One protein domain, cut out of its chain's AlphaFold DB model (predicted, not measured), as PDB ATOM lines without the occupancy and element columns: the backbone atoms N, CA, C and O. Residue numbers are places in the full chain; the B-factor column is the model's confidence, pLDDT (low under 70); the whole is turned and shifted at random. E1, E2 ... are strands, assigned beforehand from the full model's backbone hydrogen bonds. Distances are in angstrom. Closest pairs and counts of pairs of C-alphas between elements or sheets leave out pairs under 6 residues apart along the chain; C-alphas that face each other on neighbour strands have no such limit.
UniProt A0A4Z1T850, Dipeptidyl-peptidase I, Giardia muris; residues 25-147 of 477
ATOM      1  N   PRO A  25      11.845 -57.771  35.170       81.94
ATOM      2  CA  PRO A  25      11.102 -58.681  36.046       81.94
ATOM      3  C   PRO A  25      11.548 -58.649  37.515       81.94
ATOM      4  O   PRO A  25      10.783 -59.036  38.393       81.94
ATOM      5  N   GLN A  26      12.781 -58.212  37.794       82.06
ATOM      6  CA  GLN A  26      13.341 -58.151  39.149       82.06
ATOM      7  C   GLN A  26      12.901 -56.903  39.918       82.06
ATOM      8  O   GLN A  26      13.094 -56.841  41.131       82.06
ATOM      9  N   VAL A  27      12.359 -55.900  39.224       88.69
ATOM     10  CA  VAL A  27      11.996 -54.608  39.822       88.69
ATOM     11  C   VAL A  27      10.483 -54.407  39.926       88.69
ATOM     12  O   VAL A  27      10.050 -53.411  40.500       88.69
ATOM     13  N   LEU A  28       9.680 -55.338  39.399       89.81
ATOM     14  CA  LEU A  28       8.220 -55.300  39.500       89.81
ATOM     15  C   LEU A  28       7.744 -55.511  40.940       89.81
ATOM     16  O   LEU A  28       8.258 -56.365  41.669       89.81
ATOM     17  N   GLY A  29       6.716 -54.759  41.325       93.69
ATOM     18  CA  GLY A  29       6.115 -54.800  42.653       93.69
ATOM     19  C   GLY A  29       6.146 -53.471  43.395       93.69
ATOM     20  O   GLY A  29       6.274 -52.396  42.806       93.69
ATOM     21  N   THR A  30       5.944 -53.536  44.707       96.94
ATOM     22  CA  THR A  30       5.683 -52.372  45.555       96.94
ATOM     23  C   THR A  30       6.972 -51.809  46.135       96.94
ATOM     24  O   THR A  30       7.618 -52.424  46.984       96.94
ATOM     25  N   TRP A  31       7.311 -50.590  45.733       98.06
ATOM     26  CA  TRP A  31       8.450 -49.815  46.200       98.06
ATOM     27  C   TRP A  31       8.044 -48.752  47.212       98.06
ATOM     28  O   TRP A  31       7.043 -48.051  47.061       98.06
ATOM     29  N   ARG A  32       8.897 -48.551  48.216       98.19
ATOM     30  CA  ARG A  32       8.865 -47.380  49.088       98.19
ATOM     31  C   ARG A  32       9.877 -46.354  48.620       98.19
ATOM     32  O   ARG A  32      11.076 -46.608  48.680       98.19
ATOM     33  N   LEU A  33       9.397 -45.169  48.264       97.88
ATOM     34  CA  LEU A  33      10.233 -44.009  47.964       97.88
ATOM     35  C   LEU A  33      10.208 -43.065  49.158       97.88
ATOM     36  O   LEU A  33       9.159 -42.539  49.528       97.88
ATOM     37  N   ARG A  34      11.371 -42.825  49.753       97.81
ATOM     38  CA  ARG A  34      11.588 -41.768  50.741       97.81
ATOM     39  C   ARG A  34      12.124 -40.549  50.008       97.81
ATOM     40  O   ARG A  34      13.110 -40.665  49.293       97.81
ATOM     41  N   VAL A  35      11.483 -39.396  50.178       96.62
ATOM     42  CA  VAL A  35      11.789 -38.162  49.440       96.62
ATOM     43  C   VAL A  35      12.126 -37.059  50.435       96.62
ATOM     44  O   VAL A  35      11.368 -36.814  51.378       96.62
ATOM     45  N   SER A  36      13.274 -36.406  50.260       95.88
ATOM     46  CA  SER A  36      13.664 -35.240  51.058       95.88
ATOM     47  C   SER A  36      12.824 -34.001  50.714       95.88
ATOM     48  O   SER A  36      11.944 -34.029  49.854       95.88
ATOM     49  N   GLY A  37      13.125 -32.868  51.351       91.88
ATOM     50  CA  GLY A  37      12.675 -31.572  50.849       91.88
ATOM     51  C   GLY A  37      13.243 -31.267  49.453       91.88
ATOM     52  O   GLY A  37      14.292 -31.783  49.069       91.88
ATOM     53  N   TYR A  38      12.554 -30.407  48.697       89.94
ATOM     54  CA  TYR A  38      13.025 -29.869  47.409       89.94
ATOM     55  C   TYR A  38      13.942 -28.647  47.621       89.94
ATOM     56  O   TYR A  38      13.686 -27.519  47.175       89.94
ATOM     57  N   ASP A  39      15.019 -28.835  48.369       87.62
ATOM     58  CA  ASP A  39      15.943 -27.791  48.818       87.62
ATOM     59  C   ASP A  39      17.381 -27.971  48.308       87.62
ATOM     60  O   ASP A  39      18.159 -27.015  48.367       87.62
ATOM     61  N   PHE A  40      17.689 -29.101  47.662       88.06
ATOM     62  CA  PHE A  40      18.971 -29.334  46.998       88.06
ATOM     63  C   PHE A  40      19.092 -28.481  45.735       88.06
ATOM     64  O   PHE A  40      18.130 -28.301  44.982       88.06
ATOM     65  N   ARG A  41      20.264 -27.870  45.551       84.38
ATOM     66  CA  ARG A  41      20.598 -26.951  44.454       84.38
ATOM     67  C   ARG A  41      22.024 -27.233  43.976       84.38
ATOM     68  O   ARG A  41      22.800 -27.764  44.773       84.38
ATOM     69  N   PRO A  42      22.383 -26.831  42.744       82.69
ATOM     70  CA  PRO A  42      23.754 -26.955  42.270       82.69
ATOM     71  C   PRO A  42      24.752 -26.224  43.169       82.69
ATOM     72  O   PRO A  42      24.447 -25.151  43.708       82.69
ATOM     73  N   GLU A  43      25.949 -26.788  43.320       79.56
ATOM     74  CA  GLU A  43      27.035 -26.116  44.035       79.56
ATOM     75  C   GLU A  43      27.441 -24.827  43.307       79.56
ATOM     76  O   GLU A  43      27.346 -24.716  42.082       79.56
ATOM     77  N   ALA A  44      27.898 -23.820  44.054       76.94
ATOM     78  CA  ALA A  44      28.193 -22.508  43.488       76.94
ATOM     79  C   ALA A  44      29.263 -22.582  42.381       76.94
ATOM     80  O   ALA A  44      30.412 -22.930  42.640       76.94
ATOM     81  N   GLY A  45      28.896 -22.171  41.163       76.25
ATOM     82  CA  GLY A  45      29.785 -22.216  39.993       76.25
ATOM     83  C   GLY A  45      29.781 -23.554  39.247       76.25
ATOM     84  O   GLY A  45      30.605 -23.743  38.355       76.25
ATOM     85  N   THR A  46      28.860 -24.453  39.589       83.38
ATOM     86  CA  THR A  46      28.689 -25.771  38.972       83.38
ATOM     87  C   THR A  46      27.213 -25.983  38.615       83.38
ATOM     88  O   THR A  46      26.345 -25.290  39.145       83.38
ATOM     89  N   ASP A  47      26.933 -26.970  37.765       85.38
ATOM     90  CA  ASP A  47      25.577 -27.497  37.547       85.38
ATOM     91  C   ASP A  47      25.361 -28.847  38.261       85.38
ATOM     92  O   ASP A  47      24.342 -29.506  38.069       85.38
ATOM     93  N   ARG A  48      26.320 -29.271  39.096       85.88
ATOM     94  CA  ARG A  48      26.292 -30.569  39.767       85.88
ATOM     95  C   ARG A  48      25.495 -30.482  41.064       85.88
ATOM     96  O   ARG A  48      25.739 -29.600  41.888       85.88
ATOM     97  N   ILE A  49      24.582 -31.432  41.267       88.19
ATOM     98  CA  ILE A  49      23.849 -31.601  42.524       88.19
ATOM     99  C   ILE A  49      24.305 -32.894  43.197       88.19
ATOM    100  O   ILE A  49      24.364 -33.950  42.567       88.19
ATOM    101  N   VAL A  50      24.630 -32.805  44.486       89.12
ATOM    102  CA  VAL A  50      25.097 -33.938  45.289       89.12
ATOM    103  C   VAL A  50      24.053 -34.272  46.345       89.12
ATOM    104  O   VAL A  50      23.701 -33.432  47.175       89.12
ATOM    105  N   CYS A  51      23.572 -35.511  46.315       92.88
ATOM    106  CA  CYS A  51      22.684 -36.047  47.333       92.88
ATOM    107  C   CYS A  51      23.490 -36.785  48.409       92.88
ATOM    108  O   CYS A  51      24.401 -37.548  48.077       92.88
ATOM    109  N   PRO A  52      23.183 -36.586  49.703       94.38
ATOM    110  CA  PRO A  52      23.854 -37.320  50.762       94.38
ATOM    111  C   PRO A  52      23.451 -38.805  50.716       94.38
ATOM    112  O   PRO A  52      22.316 -39.121  50.351       94.38
ATOM    113  N   PRO A  53      24.331 -39.731  51.146       92.94
ATOM    114  CA  PRO A  53      24.023 -41.164  51.180       92.94
ATOM    115  C   PRO A  53      22.797 -41.519  52.033       92.94
ATOM    116  O   PRO A  53      22.088 -42.478  51.742       92.94
ATOM    117  N   SER A  54      22.545 -40.735  53.084       93.06
ATOM    118  CA  SER A  54      21.364 -40.835  53.937       93.06
ATOM    119  C   SER A  54      20.586 -39.530  53.875       93.06
ATOM    120  O   SER A  54      21.169 -38.455  54.014       93.06
ATOM    121  N   ILE A  55      19.268 -39.631  53.718       94.06
ATOM    122  CA  ILE A  55      18.368 -38.483  53.604       94.06
ATOM    123  C   ILE A  55      17.401 -38.424  54.786       94.06
ATOM    124  O   ILE A  55      16.931 -39.452  55.276       94.06
ATOM    125  N   GLU A  56      17.062 -37.210  55.213       94.00
ATOM    126  CA  GLU A  56      15.921 -36.971  56.093       94.00
ATOM    127  C   GLU A  56      14.665 -36.819  55.225       94.00
ATOM    128  O   GLU A  56      14.482 -35.828  54.514       94.00
ATOM    129  N   ALA A  57      13.826 -37.855  55.216       92.62
ATOM    130  CA  ALA A  57      12.650 -37.900  54.359       92.62
ATOM    131  C   ALA A  57      11.550 -36.972  54.893       92.62
ATOM    132  O   ALA A  57      11.079 -37.134  56.017       92.62
ATOM    133  N   SER A  58      11.105 -36.030  54.064       93.00
ATOM    134  CA  SER A  58       9.920 -35.203  54.327       93.00
ATOM    135  C   SER A  58       8.629 -35.897  53.886       93.00
ATOM    136  O   SER A  58       7.554 -35.594  54.397       93.00
ATOM    137  N   GLN A  59       8.735 -36.832  52.940       93.94
ATOM    138  CA  GLN A  59       7.620 -37.601  52.398       93.94
ATOM    139  C   GLN A  59       8.030 -39.063  52.186       93.94
ATOM    140  O   GLN A  59       9.188 -39.365  51.892       93.94
ATOM    141  N   SER A  60       7.061 -39.969  52.309       95.75
ATOM    142  CA  SER A  60       7.182 -41.359  51.869       95.75
ATOM    143  C   SER A  60       6.037 -41.679  50.915       95.75
ATOM    144  O   SER A  60       4.887 -41.369  51.220       95.75
ATOM    145  N   LEU A  61       6.352 -42.301  49.784       96.25
ATOM    146  CA  LEU A  61       5.404 -42.779  48.779       96.25
ATOM    147  C   LEU A  61       5.499 -44.303  48.697       96.25
ATOM    148  O   LEU A  61       6.589 -44.859  48.860       96.25
ATOM    149  N   LEU A  62       4.368 -44.960  48.451       97.75
ATOM    150  CA  LEU A  62       4.313 -46.367  48.073       97.75
ATOM    151  C   LEU A  62       3.827 -46.423  46.630       97.75
ATOM    152  O   LEU A  62       2.715 -45.987  46.346       97.75
ATOM    153  N   ILE A  63       4.678 -46.903  45.732       97.69
ATOM    154  CA  ILE A  63       4.342 -47.060  44.319       97.69
ATOM    155  C   ILE A  63       4.437 -48.532  43.956       97.69
ATOM    156  O   ILE A  63       5.380 -49.200  44.370       97.69
ATOM    157  N   ARG A  64       3.489 -49.035  43.178       97.50
ATOM    158  CA  ARG A  64       3.544 -50.370  42.597       97.50
ATOM    159  C   ARG A  64       3.879 -50.260  41.121       97.50
ATOM    160  O   ARG A  64       3.246 -49.493  40.395       97.50
ATOM    161  N   LEU A  65       4.919 -50.976  40.717       95.88
ATOM    162  CA  LEU A  65       5.393 -51.044  39.344       95.88
ATOM    163  C   LEU A  65       4.862 -52.323  38.713       95.88
ATOM    164  O   LEU A  65       5.196 -53.414  39.172       95.88
ATOM    165  N   GLU A  66       4.052 -52.167  37.674       91.81
ATOM    166  CA  GLU A  66       3.511 -53.256  36.869       91.81
ATOM    167  C   GLU A  66       4.227 -53.307  35.511       91.81
ATOM    168  O   GLU A  66       4.785 -52.311  35.034       91.81
ATOM    169  N   GLN A  67       4.188 -54.472  34.866       86.81
ATOM    170  CA  GLN A  67       4.742 -54.669  33.527       86.81
ATOM    171  C   GLN A  67       4.144 -53.688  32.498       86.81
ATOM    172  O   GLN A  67       2.982 -53.292  32.592       86.81
ATOM    173  N   GLY A  68       4.930 -53.327  31.478       82.25
ATOM    174  CA  GLY A  68       4.486 -52.408  30.418       82.25
ATOM    175  C   GLY A  68       4.561 -50.935  30.828       82.25
ATOM    176  O   GLY A  68       3.827 -50.099  30.304       82.25
ATOM    177  N   GLY A  69       5.419 -50.625  31.804       89.44
ATOM    178  CA  GLY A  69       5.694 -49.259  32.237       89.44
ATOM    179  C   GLY A  69       4.551 -48.593  33.002       89.44
ATOM    180  O   GLY A  69       4.486 -47.365  33.031       89.44
ATOM    181  N   ILE A  70       3.649 -49.363  33.621       93.75
ATOM    182  CA  ILE A  70       2.521 -48.841  34.407       93.75
ATOM    183  C   ILE A  70       2.937 -48.696  35.872       93.75
ATOM    184  O   ILE A  70       3.444 -49.628  36.489       93.75
ATOM    185  N   LEU A  71       2.718 -47.511  36.440       96.50
ATOM    186  CA  LEU A  71       2.974 -47.219  37.850       96.50
ATOM    187  C   LEU A  71       1.664 -46.854  38.543       96.50
ATOM    188  O   LEU A  71       0.878 -46.083  37.998       96.50
ATOM    189  N   ILE A  72       1.445 -47.350  39.760       97.38
ATOM    190  CA  ILE A  72       0.271 -47.017  40.579       97.38
ATOM    191  C   ILE A  72       0.725 -46.512  41.948       97.38
ATOM    192  O   ILE A  72       1.546 -47.136  42.609       97.38
ATOM    193  N   ASP A  73       0.196 -45.375  42.391       97.31
ATOM    194  CA  ASP A  73       0.308 -44.927  43.779       97.31
ATOM    195  C   ASP A  73      -0.644 -45.741  44.659       97.31
ATOM    196  O   ASP A  73      -1.865 -45.610  44.550       97.31
ATOM    197  N   GLU A  74      -0.098 -46.552  45.561       97.12
ATOM    198  CA  GLU A  74      -0.875 -47.449  46.423       97.12
ATOM    199  C   GLU A  74      -1.778 -46.692  47.411       97.12
ATOM    200  O   GLU A  74      -2.781 -47.227  47.882       97.12
ATOM    201  N   ALA A  75      -1.459 -45.434  47.733       94.31
ATOM    202  CA  ALA A  75      -2.262 -44.643  48.658       94.31
ATOM    203  C   ALA A  75      -3.462 -43.970  47.976       94.31
ATOM    204  O   ALA A  75      -4.515 -43.813  48.598       94.31
ATOM    205  N   THR A  76      -3.302 -43.524  46.727       95.69
ATOM    206  CA  THR A  76      -4.310 -42.703  46.031       95.69
ATOM    207  C   THR A  76      -4.989 -43.410  44.861       95.69
ATOM    208  O   THR A  76      -6.034 -42.949  44.401       95.69
ATOM    209  N   GLY A  77      -4.412 -44.507  44.366       94.94
ATOM    210  CA  GLY A  77      -4.810 -45.163  43.121       94.94
ATOM    211  C   GLY A  77      -4.457 -44.360  41.865       94.94
ATOM    212  O   GLY A  77      -4.906 -44.708  40.775       94.94
ATOM    213  N   ALA A  78      -3.696 -43.267  41.992       95.88
ATOM    214  CA  ALA A  78      -3.255 -42.492  40.842       95.88
ATOM    215  C   ALA A  78      -2.289 -43.315  39.986       95.88
ATOM    216  O   ALA A  78      -1.342 -43.908  40.500       95.88
ATOM    217  N   SER A  79      -2.507 -43.311  38.673       95.88
ATOM    218  CA  SER A  79      -1.615 -43.962  37.721       95.88
ATOM    219  C   SER A  79      -0.541 -43.003  37.208       95.88
ATOM    220  O   SER A  79      -0.781 -41.806  37.011       95.88
ATOM    221  N   GLY A  80       0.629 -43.554  36.934       94.94
ATOM    222  CA  GLY A  80       1.768 -42.915  36.302       94.94
ATOM    223  C   GLY A  80       2.461 -43.882  35.346       94.94
ATOM    224  O   GLY A  80       1.922 -44.941  35.023       94.94
ATOM    225  N   THR A  81       3.666 -43.524  34.916       94.62
ATOM    226  CA  THR A  81       4.502 -44.385  34.074       94.62
ATOM    227  C   THR A  81       5.859 -44.628  34.708       94.62
ATOM    228  O   THR A  81       6.309 -43.847  35.547       94.62
ATOM    229  N   TRP A  82       6.529 -45.703  34.318       94.75
ATOM    230  CA  TRP A  82       7.912 -45.954  34.696       94.75
ATOM    231  C   TRP A  82       8.665 -46.659  33.573       94.75
ATOM    232  O   TRP A  82       8.068 -47.238  32.667       94.75
ATOM    233  N   SER A  83       9.987 -46.590  33.632       92.12
ATOM    234  CA  SER A  83      10.878 -47.273  32.709       92.12
ATOM    235  C   SER A  83      12.165 -47.664  33.416       92.12
ATOM    236  O   SER A  83      12.656 -46.946  34.294       92.12
ATOM    237  N   MET A  84      12.749 -48.773  32.975       87.88
ATOM    238  CA  MET A  84      14.161 -49.040  33.216       87.88
ATOM    239  C   MET A  84      15.008 -47.971  32.504       87.88
ATOM    240  O   MET A  84      14.643 -47.481  31.436       87.88
ATOM    241  N   GLY A  85      16.131 -47.590  33.105       86.88
ATOM    242  CA  GLY A  85      17.219 -46.871  32.450       86.88
ATOM    243  C   GLY A  85      18.356 -47.858  32.229       86.88
ATOM    244  O   GLY A  85      19.159 -48.088  33.142       86.88
ATOM    245  N   GLY A  86      18.390 -48.484  31.048       81.81
ATOM    246  CA  GLY A  86      19.232 -49.658  30.793       81.81
ATOM    247  C   GLY A  86      19.090 -50.692  31.917       81.81
ATOM    248  O   GLY A  86      18.000 -50.913  32.438       81.81
ATOM    249  N   THR A  87      20.209 -51.251  32.370       81.38
ATOM    250  CA  THR A  87      20.240 -52.140  33.544       81.38
ATOM    251  C   THR A  87      20.607 -51.444  34.854       81.38
ATOM    252  O   THR A  87      20.824 -52.111  35.871       81.38
ATOM    253  N   GLN A  88      20.735 -50.114  34.834       83.75
ATOM    254  CA  GLN A  88      21.407 -49.371  35.899       83.75
ATOM    255  C   GLN A  88      20.501 -48.496  36.738       83.75
ATOM    256  O   GLN A  88      20.819 -48.236  37.900       83.75
ATOM    257  N   ALA A  89      19.406 -48.031  36.154       91.50
ATOM    258  CA  ALA A  89      18.542 -47.049  36.768       91.50
ATOM    259  C   ALA A  89      17.069 -47.390  36.567       91.50
ATOM    260  O   ALA A  89      16.697 -48.248  35.766       91.50
ATOM    261  N   LEU A  90      16.236 -46.667  37.301       93.75
ATOM    262  CA  LEU A  90      14.795 -46.651  37.150       93.75
ATOM    263  C   LEU A  90      14.338 -45.197  37.128       93.75
ATOM    264  O   LEU A  90      14.759 -44.418  37.985       93.75
ATOM    265  N   GLU A  91      13.479 -44.835  36.176       94.56
ATOM    266  CA  GLU A  91      12.798 -43.539  36.129       94.56
ATOM    267  C   GLU A  91      11.280 -43.748  36.191       94.56
ATOM    268  O   GLU A  91      10.719 -44.599  35.507       94.56
ATOM    269  N   ALA A  92      10.612 -42.976  37.042       95.19
ATOM    270  CA  ALA A  92       9.188 -43.062  37.322       95.19
ATOM    271  C   ALA A  92       8.552 -41.671  37.275       95.19
ATOM    272  O   ALA A  92       9.081 -40.715  37.841       95.19
ATOM    273  N   HIS A  93       7.382 -41.567  36.656       92.88
ATOM    274  CA  HIS A  93       6.612 -40.340  36.521       92.88
ATOM    275  C   HIS A  93       5.236 -40.511  37.146       92.88
ATOM    276  O   HIS A  93       4.457 -41.369  36.740       92.88
ATOM    277  N   LEU A  94       4.904 -39.656  38.108       93.31
ATOM    278  CA  LEU A  94       3.622 -39.699  38.805       93.31
ATOM    279  C   LEU A  94       3.173 -38.278  39.147       93.31
ATOM    280  O   LEU A  94       3.901 -37.523  39.783       93.31
ATOM    281  N   LEU A  95       1.959 -37.902  38.735       89.75
ATOM    282  CA  LEU A  95       1.317 -36.626  39.101       89.75
ATOM    283  C   LEU A  95       2.167 -35.357  38.832       89.75
ATOM    284  O   LEU A  95       2.036 -34.353  39.538       89.75
ATOM    285  N   GLY A  96       3.007 -35.368  37.789       87.25
ATOM    286  CA  GLY A  96       3.906 -34.253  37.440       87.25
ATOM    287  C   GLY A  96       5.206 -34.206  38.255       87.25
ATOM    288  O   GLY A  96       5.881 -33.174  38.295       87.25
ATOM    289  N   TYR A  97       5.533 -35.301  38.933       90.81
ATOM    290  CA  TYR A  97       6.821 -35.551  39.567       90.81
ATOM    291  C   TYR A  97       7.567 -36.625  38.789       90.81
ATOM    292  O   TYR A  97       6.958 -37.587  38.324       90.81
ATOM    293  N   THR A  98       8.879 -36.461  38.698       92.25
ATOM    294  CA  THR A  98       9.788 -37.454  38.140       92.25
ATOM    295  C   THR A  98      10.714 -37.925  39.249       92.25
ATOM    296  O   THR A  98      11.389 -37.115  39.881       92.25
ATOM    297  N   TYR A  99      10.773 -39.231  39.466       95.25
ATOM    298  CA  TYR A  99      11.640 -39.907  40.419       95.25
ATOM    299  C   TYR A  99      12.635 -40.749  39.636       95.25
ATOM    300  O   TYR A  99      12.246 -41.441  38.706       95.25
ATOM    301  N   MET A 100      13.913 -40.693  39.983       94.69
ATOM    302  CA  MET A 100      14.916 -41.573  39.396       94.69
ATOM    303  C   MET A 100      15.947 -41.964  40.420       94.69
ATOM    304  O   MET A 100      16.342 -41.149  41.253       94.69
ATOM    305  N   PHE A 101      16.418 -43.195  40.321       95.88
ATOM    306  CA  PHE A 101      17.549 -43.658  41.097       95.88
ATOM    307  C   PHE A 101      18.352 -44.696  40.325       95.88
ATOM    308  O   PHE A 101      17.811 -45.411  39.481       95.88
ATOM    309  N   ASN A 102      19.635 -44.791  40.654       94.06
ATOM    310  CA  ASN A 102      20.473 -45.909  40.241       94.06
ATOM    311  C   ASN A 102      20.288 -47.072  41.219       94.06
ATOM    312  O   ASN A 102      20.089 -46.846  42.416       94.06
ATOM    313  N   PHE A 103      20.377 -48.311  40.742       92.25
ATOM    314  CA  PHE A 103      20.386 -49.491  41.611       92.25
ATOM    315  C   PHE A 103      21.690 -49.575  42.402       92.25
ATOM    316  O   PHE A 103      22.759 -49.245  41.893       92.25
ATOM    317  N   ALA A 104      21.616 -50.038  43.650       90.31
ATOM    318  CA  ALA A 104      22.820 -50.264  44.439       90.31
ATOM    319  C   ALA A 104      23.613 -51.469  43.915       90.31
ATOM    320  O   ALA A 104      23.055 -52.403  43.342       90.31
ATOM    321  N   TYR A 105      24.914 -51.485  44.185       82.62
ATOM    322  CA  TYR A 105      25.776 -52.635  43.936       82.62
ATOM    323  C   TYR A 105      26.882 -52.739  44.984       82.62
ATOM    324  O   TYR A 105      27.118 -51.812  45.759       82.62
ATOM    325  N   GLU A 106      27.545 -53.889  45.006       77.31
ATOM    326  CA  GLU A 106      28.787 -54.123  45.733       77.31
ATOM    327  C   GLU A 106      29.831 -54.680  44.778       77.31
ATOM    328  O   GLU A 106      29.574 -55.639  44.055       77.31
ATOM    329  N   GLU A 107      31.022 -54.098  44.796       69.38
ATOM    330  CA  GLU A 107      32.137 -54.544  43.973       69.38
ATOM    331  C   GLU A 107      33.227 -55.155  44.854       69.38
ATOM    332  O   GLU A 107      33.621 -54.608  45.885       69.38
ATOM    333  N   ASN A 108      33.718 -56.323  44.448       64.81
ATOM    334  CA  ASN A 108      34.927 -56.929  44.986       64.81
ATOM    335  C   ASN A 108      35.954 -57.100  43.863       64.81
ATOM    336  O   ASN A 108      35.613 -57.004  42.693       64.81
ATOM    337  N   ALA A 109      37.195 -57.459  44.210       58.38
ATOM    338  CA  ALA A 109      38.328 -57.566  43.275       58.38
ATOM    339  C   ALA A 109      38.137 -58.494  42.053       58.38
ATOM    340  O   ALA A 109      39.044 -58.635  41.244       58.38
ATOM    341  N   THR A 110      37.009 -59.191  41.942       57.50
ATOM    342  CA  THR A 110      36.739 -60.112  40.834       57.50
ATOM    343  C   THR A 110      35.294 -60.045  40.332       57.50
ATOM    344  O   THR A 110      35.046 -60.556  39.253       57.50
ATOM    345  N   HIS A 111      34.341 -59.517  41.113       60.62
ATOM    346  CA  HIS A 111      32.903 -59.614  40.828       60.62
ATOM    347  C   HIS A 111      32.126 -58.425  41.369       60.62
ATOM    348  O   HIS A 111      32.425 -57.936  42.461       60.62
ATOM    349  N   THR A 112      31.051 -58.097  40.659       66.94
ATOM    350  CA  THR A 112      30.060 -57.095  41.046       66.94
ATOM    351  C   THR A 112      28.726 -57.770  41.353       66.94
ATOM    352  O   THR A 112      28.261 -58.620  40.597       66.94
ATOM    353  N   ILE A 113      28.113 -57.405  42.476       74.25
ATOM    354  CA  ILE A 113      26.809 -57.889  42.935       74.25
ATOM    355  C   ILE A 113      25.817 -56.739  42.794       74.25
ATOM    356  O   ILE A 113      25.996 -55.697  43.418       74.25
ATOM    357  N   SER A 114      24.773 -56.921  41.986       80.94
ATOM    358  CA  SER A 114      23.713 -55.920  41.803       80.94
ATOM    359  C   SER A 114      22.596 -56.111  42.829       80.94
ATOM    360  O   SER A 114      22.095 -57.217  43.012       80.94
ATOM    361  N   HIS A 115      22.171 -55.027  43.472       86.69
ATOM    362  CA  HIS A 115      21.083 -55.000  44.450       86.69
ATOM    363  C   HIS A 115      19.845 -54.335  43.839       86.69
ATOM    364  O   HIS A 115      19.512 -53.193  44.153       86.69
ATOM    365  N   CYS A 116      19.141 -55.065  42.975       89.44
ATOM    366  CA  CYS A 116      18.003 -54.552  42.193       89.44
ATOM    367  C   CYS A 116      16.752 -54.206  43.016       89.44
ATOM    368  O   CYS A 116      15.794 -53.660  42.487       89.44
ATOM    369  N   TRP A 117      16.773 -54.494  44.318       91.56
ATOM    370  CA  TRP A 117      15.703 -54.222  45.275       91.56
ATOM    371  C   TRP A 117      15.896 -52.900  46.039       91.56
ATOM    372  O   TRP A 117      15.086 -52.567  46.901       91.56
ATOM    373  N   ARG A 118      16.966 -52.132  45.777       94.38
ATOM    374  CA  ARG A 118      17.194 -50.833  46.434       94.38
ATOM    375  C   ARG A 118      17.975 -49.843  45.576       94.38
ATOM    376  O   ARG A 118      18.791 -50.222  44.738       94.38
ATOM    377  N   SER A 119      17.788 -48.559  45.860       96.12
ATOM    378  CA  SER A 119      18.597 -47.486  45.279       96.12
ATOM    379  C   SER A 119      20.009 -47.435  45.869       96.12
ATOM    380  O   SER A 119      20.198 -47.650  47.072       96.12
ATOM    381  N   GLU A 120      20.983 -47.039  45.058       94.19
ATOM    382  CA  GLU A 120      22.330 -46.687  45.497       94.19
ATOM    383  C   GLU A 120      22.302 -45.437  46.406       94.19
ATOM    384  O   GLU A 120      21.658 -44.433  46.071       94.19
ATOM    385  N   PRO A 121      22.976 -45.462  47.574       94.38
ATOM    386  CA  PRO A 121      23.022 -44.316  48.477       94.38
ATOM    387  C   PRO A 121      23.532 -43.042  47.787       94.38
ATOM    388  O   PRO A 121      24.625 -43.018  47.230       94.38
ATOM    389  N   GLY A 122      22.754 -41.957  47.854       93.75
ATOM    390  CA  GLY A 122      23.122 -40.664  47.260       93.75
ATOM    391  C   GLY A 122      22.951 -40.576  45.737       93.75
ATOM    392  O   GLY A 122      23.256 -39.535  45.158       93.75
ATOM    393  N   ARG A 123      22.429 -41.621  45.081       94.44
ATOM    394  CA  ARG A 123      22.151 -41.651  43.632       94.44
ATOM    395  C   ARG A 123      20.657 -41.794  43.356       94.44
ATOM    396  O   ARG A 123      20.223 -42.661  42.602       94.44
ATOM    397  N   GLY A 124      19.871 -40.948  44.015       95.94
ATOM    398  CA  GLY A 124      18.430 -40.860  43.839       95.94
ATOM    399  C   GLY A 124      17.974 -39.409  43.852       95.94
ATOM    400  O   GLY A 124      18.300 -38.660  44.774       95.94
ATOM    401  N   TRP A 125      17.179 -39.029  42.855       95.12
ATOM    402  CA  TRP A 125      16.710 -37.669  42.631       95.12
ATOM    403  C   TRP A 125      15.220 -37.632  42.305       95.12
ATOM    404  O   TRP A 125      14.701 -38.466  41.563       95.12
ATOM    405  N   ALA A 126      14.537 -36.609  42.805       94.25
ATOM    406  CA  ALA A 126      13.182 -36.276  42.409       94.25
ATOM    407  C   ALA A 126      13.096 -34.821  41.955       94.25
ATOM    408  O   ALA A 126      13.556 -33.910  42.643       94.25
ATOM    409  N   SER A 127      12.457 -34.604  40.815       89.81
ATOM    410  CA  SER A 127      12.175 -33.292  40.237       89.81
ATOM    411  C   SER A 127      10.675 -33.158  39.974       89.81
ATOM    412  O   SER A 127       9.916 -34.128  40.035       89.81
ATOM    413  N   SER A 128      10.201 -31.934  39.763       83.19
ATOM    414  CA  SER A 128       8.801 -31.687  39.424       83.19
ATOM    415  C   SER A 128       8.670 -30.420  38.615       83.19
ATOM    416  O   SER A 128       9.268 -29.407  38.959       83.19
ATOM    417  N   GLU A 129       7.791 -30.446  37.620       69.25
ATOM    418  CA  GLU A 129       7.406 -29.250  36.866       69.25
ATOM    419  C   GLU A 129       6.604 -28.254  37.723       69.25
ATOM    420  O   GLU A 129       6.504 -27.072  37.396       69.25
ATOM    421  N   ARG A 130       6.027 -28.718  38.843       63.38
ATOM    422  CA  ARG A 130       5.248 -27.896  39.785       63.38
ATOM    423  C   ARG A 130       6.124 -27.179  40.807       63.38
ATOM    424  O   ARG A 130       5.692 -26.200  41.416       63.38
ATOM    425  N   VAL A 131       7.330 -27.692  41.033       58.78
ATOM    426  CA  VAL A 131       8.304 -27.143  41.975       58.78
ATOM    427  C   VAL A 131       9.326 -26.340  41.175       58.78
ATOM    428  O   VAL A 131       9.579 -26.638  40.016       58.78
ATOM    429  N   LEU A 132       9.872 -25.268  41.762       56.53
ATOM    430  CA  LEU A 132      10.866 -24.408  41.105       56.53
ATOM    431  C   LEU A 132      11.915 -25.264  40.359       56.53
ATOM    432  O   LEU A 132      12.589 -26.031  41.037       56.53
ATOM    433  N   PRO A 133      12.101 -25.120  39.033       58.25
ATOM    434  CA  PRO A 133      12.871 -26.080  38.222       58.25
ATOM    435  C   PRO A 133      14.340 -26.304  38.612       58.25
ATOM    436  O   PRO A 133      14.939 -27.283  38.199       58.25
ATOM    437  N   GLU A 134      14.923 -25.429  39.433       61.88
ATOM    438  CA  GLU A 134      16.281 -25.598  39.982       61.88
ATOM    439  C   GLU A 134      16.339 -26.517  41.215       61.88
ATOM    440  O   GLU A 134      17.414 -26.809  41.732       61.88
ATOM    441  N   ALA A 135      15.184 -26.854  41.781       75.44
ATOM    442  CA  ALA A 135      15.053 -27.530  43.051       75.44
ATOM    443  C   ALA A 135      14.792 -29.012  42.850       75.44
ATOM    444  O   ALA A 135      13.713 -29.379  42.386       75.44
ATOM    445  N   ILE A 136      15.724 -29.851  43.287       89.06
ATOM    446  CA  ILE A 136      15.476 -31.288  43.361       89.06
ATOM    447  C   ILE A 136      15.384 -31.727  44.818       89.06
ATOM    448  O   ILE A 136      15.893 -31.059  45.724       89.06
ATOM    449  N   ALA A 137      14.702 -32.838  45.037       94.00
ATOM    450  CA  ALA A 137      14.796 -33.609  46.260       94.00
ATOM    451  C   ALA A 137      15.714 -34.810  46.021       94.00
ATOM    452  O   ALA A 137      15.828 -35.311  44.903       94.00
ATOM    453  N   CYS A 138      16.352 -35.280  47.080       96.25
ATOM    454  CA  CYS A 138      17.067 -36.541  47.087       96.25
ATOM    455  C   CYS A 138      16.111 -37.652  47.511       96.25
ATOM    456  O   CYS A 138      15.255 -37.441  48.380       96.25
ATOM    457  N   ILE A 139      16.256 -38.830  46.908       97.25
ATOM    458  CA  ILE A 139      15.416 -39.983  47.235       97.25
ATOM    459  C   ILE A 139      16.237 -41.203  47.623       97.25
ATOM    460  O   ILE A 139      17.370 -41.377  47.183       97.25
ATOM    461  N   SER A 140      15.624 -42.062  48.429       97.56
ATOM    462  CA  SER A 140      16.018 -43.459  48.564       97.56
ATOM    463  C   SER A 140      14.816 -44.351  48.282       97.56
ATOM    464  O   SER A 140      13.683 -44.010  48.631       97.56
ATOM    465  N   ALA A 141      15.064 -45.475  47.621       97.81
ATOM    466  CA  ALA A 141      14.044 -46.417  47.190       97.81
ATOM    467  C   ALA A 141      14.380 -47.836  47.663       97.81
ATOM    468  O   ALA A 141      15.543 -48.241  47.668       97.81
ATOM    469  N   GLU A 142      13.353 -48.576  48.066       97.00
ATOM    470  CA  GLU A 142      13.449 -49.954  48.553       97.00
ATOM    471  C   GLU A 142      12.217 -50.741  48.092       97.00
ATOM    472  O   GLU A 142      11.087 -50.305  48.329       97.00
ATOM    473  N   LEU A 143      12.428 -51.878  47.432       95.31
ATOM    474  CA  LEU A 143      11.384 -52.814  47.031       95.31
ATOM    475  C   LEU A 143      10.917 -53.579  48.272       95.31
ATOM    476  O   LEU A 143      11.705 -54.261  48.924       95.31
ATOM    477  N   LEU A 144       9.640 -53.439  48.614       93.69
ATOM    478  CA  LEU A 144       9.041 -54.067  49.791       93.69
ATOM    479  C   LEU A 144       8.411 -55.421  49.468       93.69
ATOM    480  O   LEU A 144       8.499 -56.347  50.269       93.69
ATOM    481  N   GLU A 145       7.754 -55.511  48.316       88.62
ATOM    482  CA  GLU A 145       7.035 -56.699  47.867       88.62
ATOM    483  C   GLU A 145       7.266 -56.860  46.369       88.62
ATOM    484  O   GLU A 145       6.858 -56.003  45.592       88.62
ATOM    485  N   ALA A 146       7.946 -57.930  45.973       84.62
ATOM    486  CA  ALA A 146       8.164 -58.249  44.570       84.62
ATOM    487  C   ALA A 146       6.947 -59.000  44.006       84.62
ATOM    488  O   ALA A 146       6.415 -59.892  44.670       84.62
ATOM    489  N   GLU A 147       6.535 -58.692  42.774       78.75
ATOM    490  CA  GLU A 147       5.450 -59.429  42.093       78.75
ATOM    491  C   GLU A 147       5.834 -60.884  41.763       78.75
ATOM    492  O   GLU A 147       4.967 -61.746  41.618       78.75
TER     493      GLU A 147
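This is residues 25 to 147 of the 477 residues of the protein "Dipeptidyl-peptidase I" of Giardia muris (UniProt A0A4Z1T850). Eight antiparallel strands, E1 to E8, ring a closed barrel in the order in which they follow along the chain. The tip of the E6 and E7 hairpin, residues 107 to 112, sticks out from the barrel wall as an arm, and the long link from E1 to E2, residues 36 to 58, loops out past one end of the barrel. The printed part has 123 residues with no named helix and eight named strands; the class is all strand, and the strands form a meander, each the antiparallel neighbour of the one before. It is compact, with a radius of gyration of the C-alphas of 14.5 A and spans of 45 by 41 by 24 A.

Round the ring run E1, residues 29 to 35, E2, residues 59 to 66, E3, residues 70 to 73, E4, residues 79 to 85, E5, residues 89 to 94, E6, residues 97 to 108, E7, residues 111 to 128, and E8, residues 137 to 146, and back to E1. The ring closes between E8 and E1, antiparallel at 158 degrees, with N 34 and O 140 2.8 A apart, within hydrogen-bond range. E1 and E2 form a hairpin at 155 degrees, with N 31 and O 63 at 2.7 A. In the hairpin E2 and E3, N 64 and O 72 are 2.8 A apart. E3 and E4 stand at 124 degrees, with N 80 and O 71 at 2.8 A. The pairing of E4 is staggered: residues 79 to 81 pair with E3 and residues 81 to 85 with E5, where N 83 and O 91 are 2.8 A apart. E5 and E6 have N 92 and O 99 at 2.8 A. E7 bends by 57 degrees at residue 115; beside it E6 lies on one side, with N 106 and O 113 at 2.9 A, and E8 on the other side, with N 126 and O 137 at 2.8 A. Among the strands that stay apart are E1 and E5, and E4 and E8.

E1 begins at C-alpha 29, (6.115, -54.800, 42.653), and measures 18.8 A from first to last C-alpha. E2 measures 22.4 A, E8 25.6 A, E6 35.7 A and E7, the longest strand with 18 residues, 36.9 A. E3 has four residues, E5 six and E4 seven. E6 ends at C-alpha 108, (34.927, -56.929, 44.986), and E8 at C-alpha 146, (8.164, -58.249, 44.570).

The two C-alphas farthest apart, those of Thr 76 and Ala 109, are 45.2 A apart. The printed part has no cut. The link E1 to E2 is long, with 23 residues; E7 to E8 is short, and the others are tight. The mean pLDDT of the printed part is 88.3, and residues 107 to 112 and 129 to 134 are under 70.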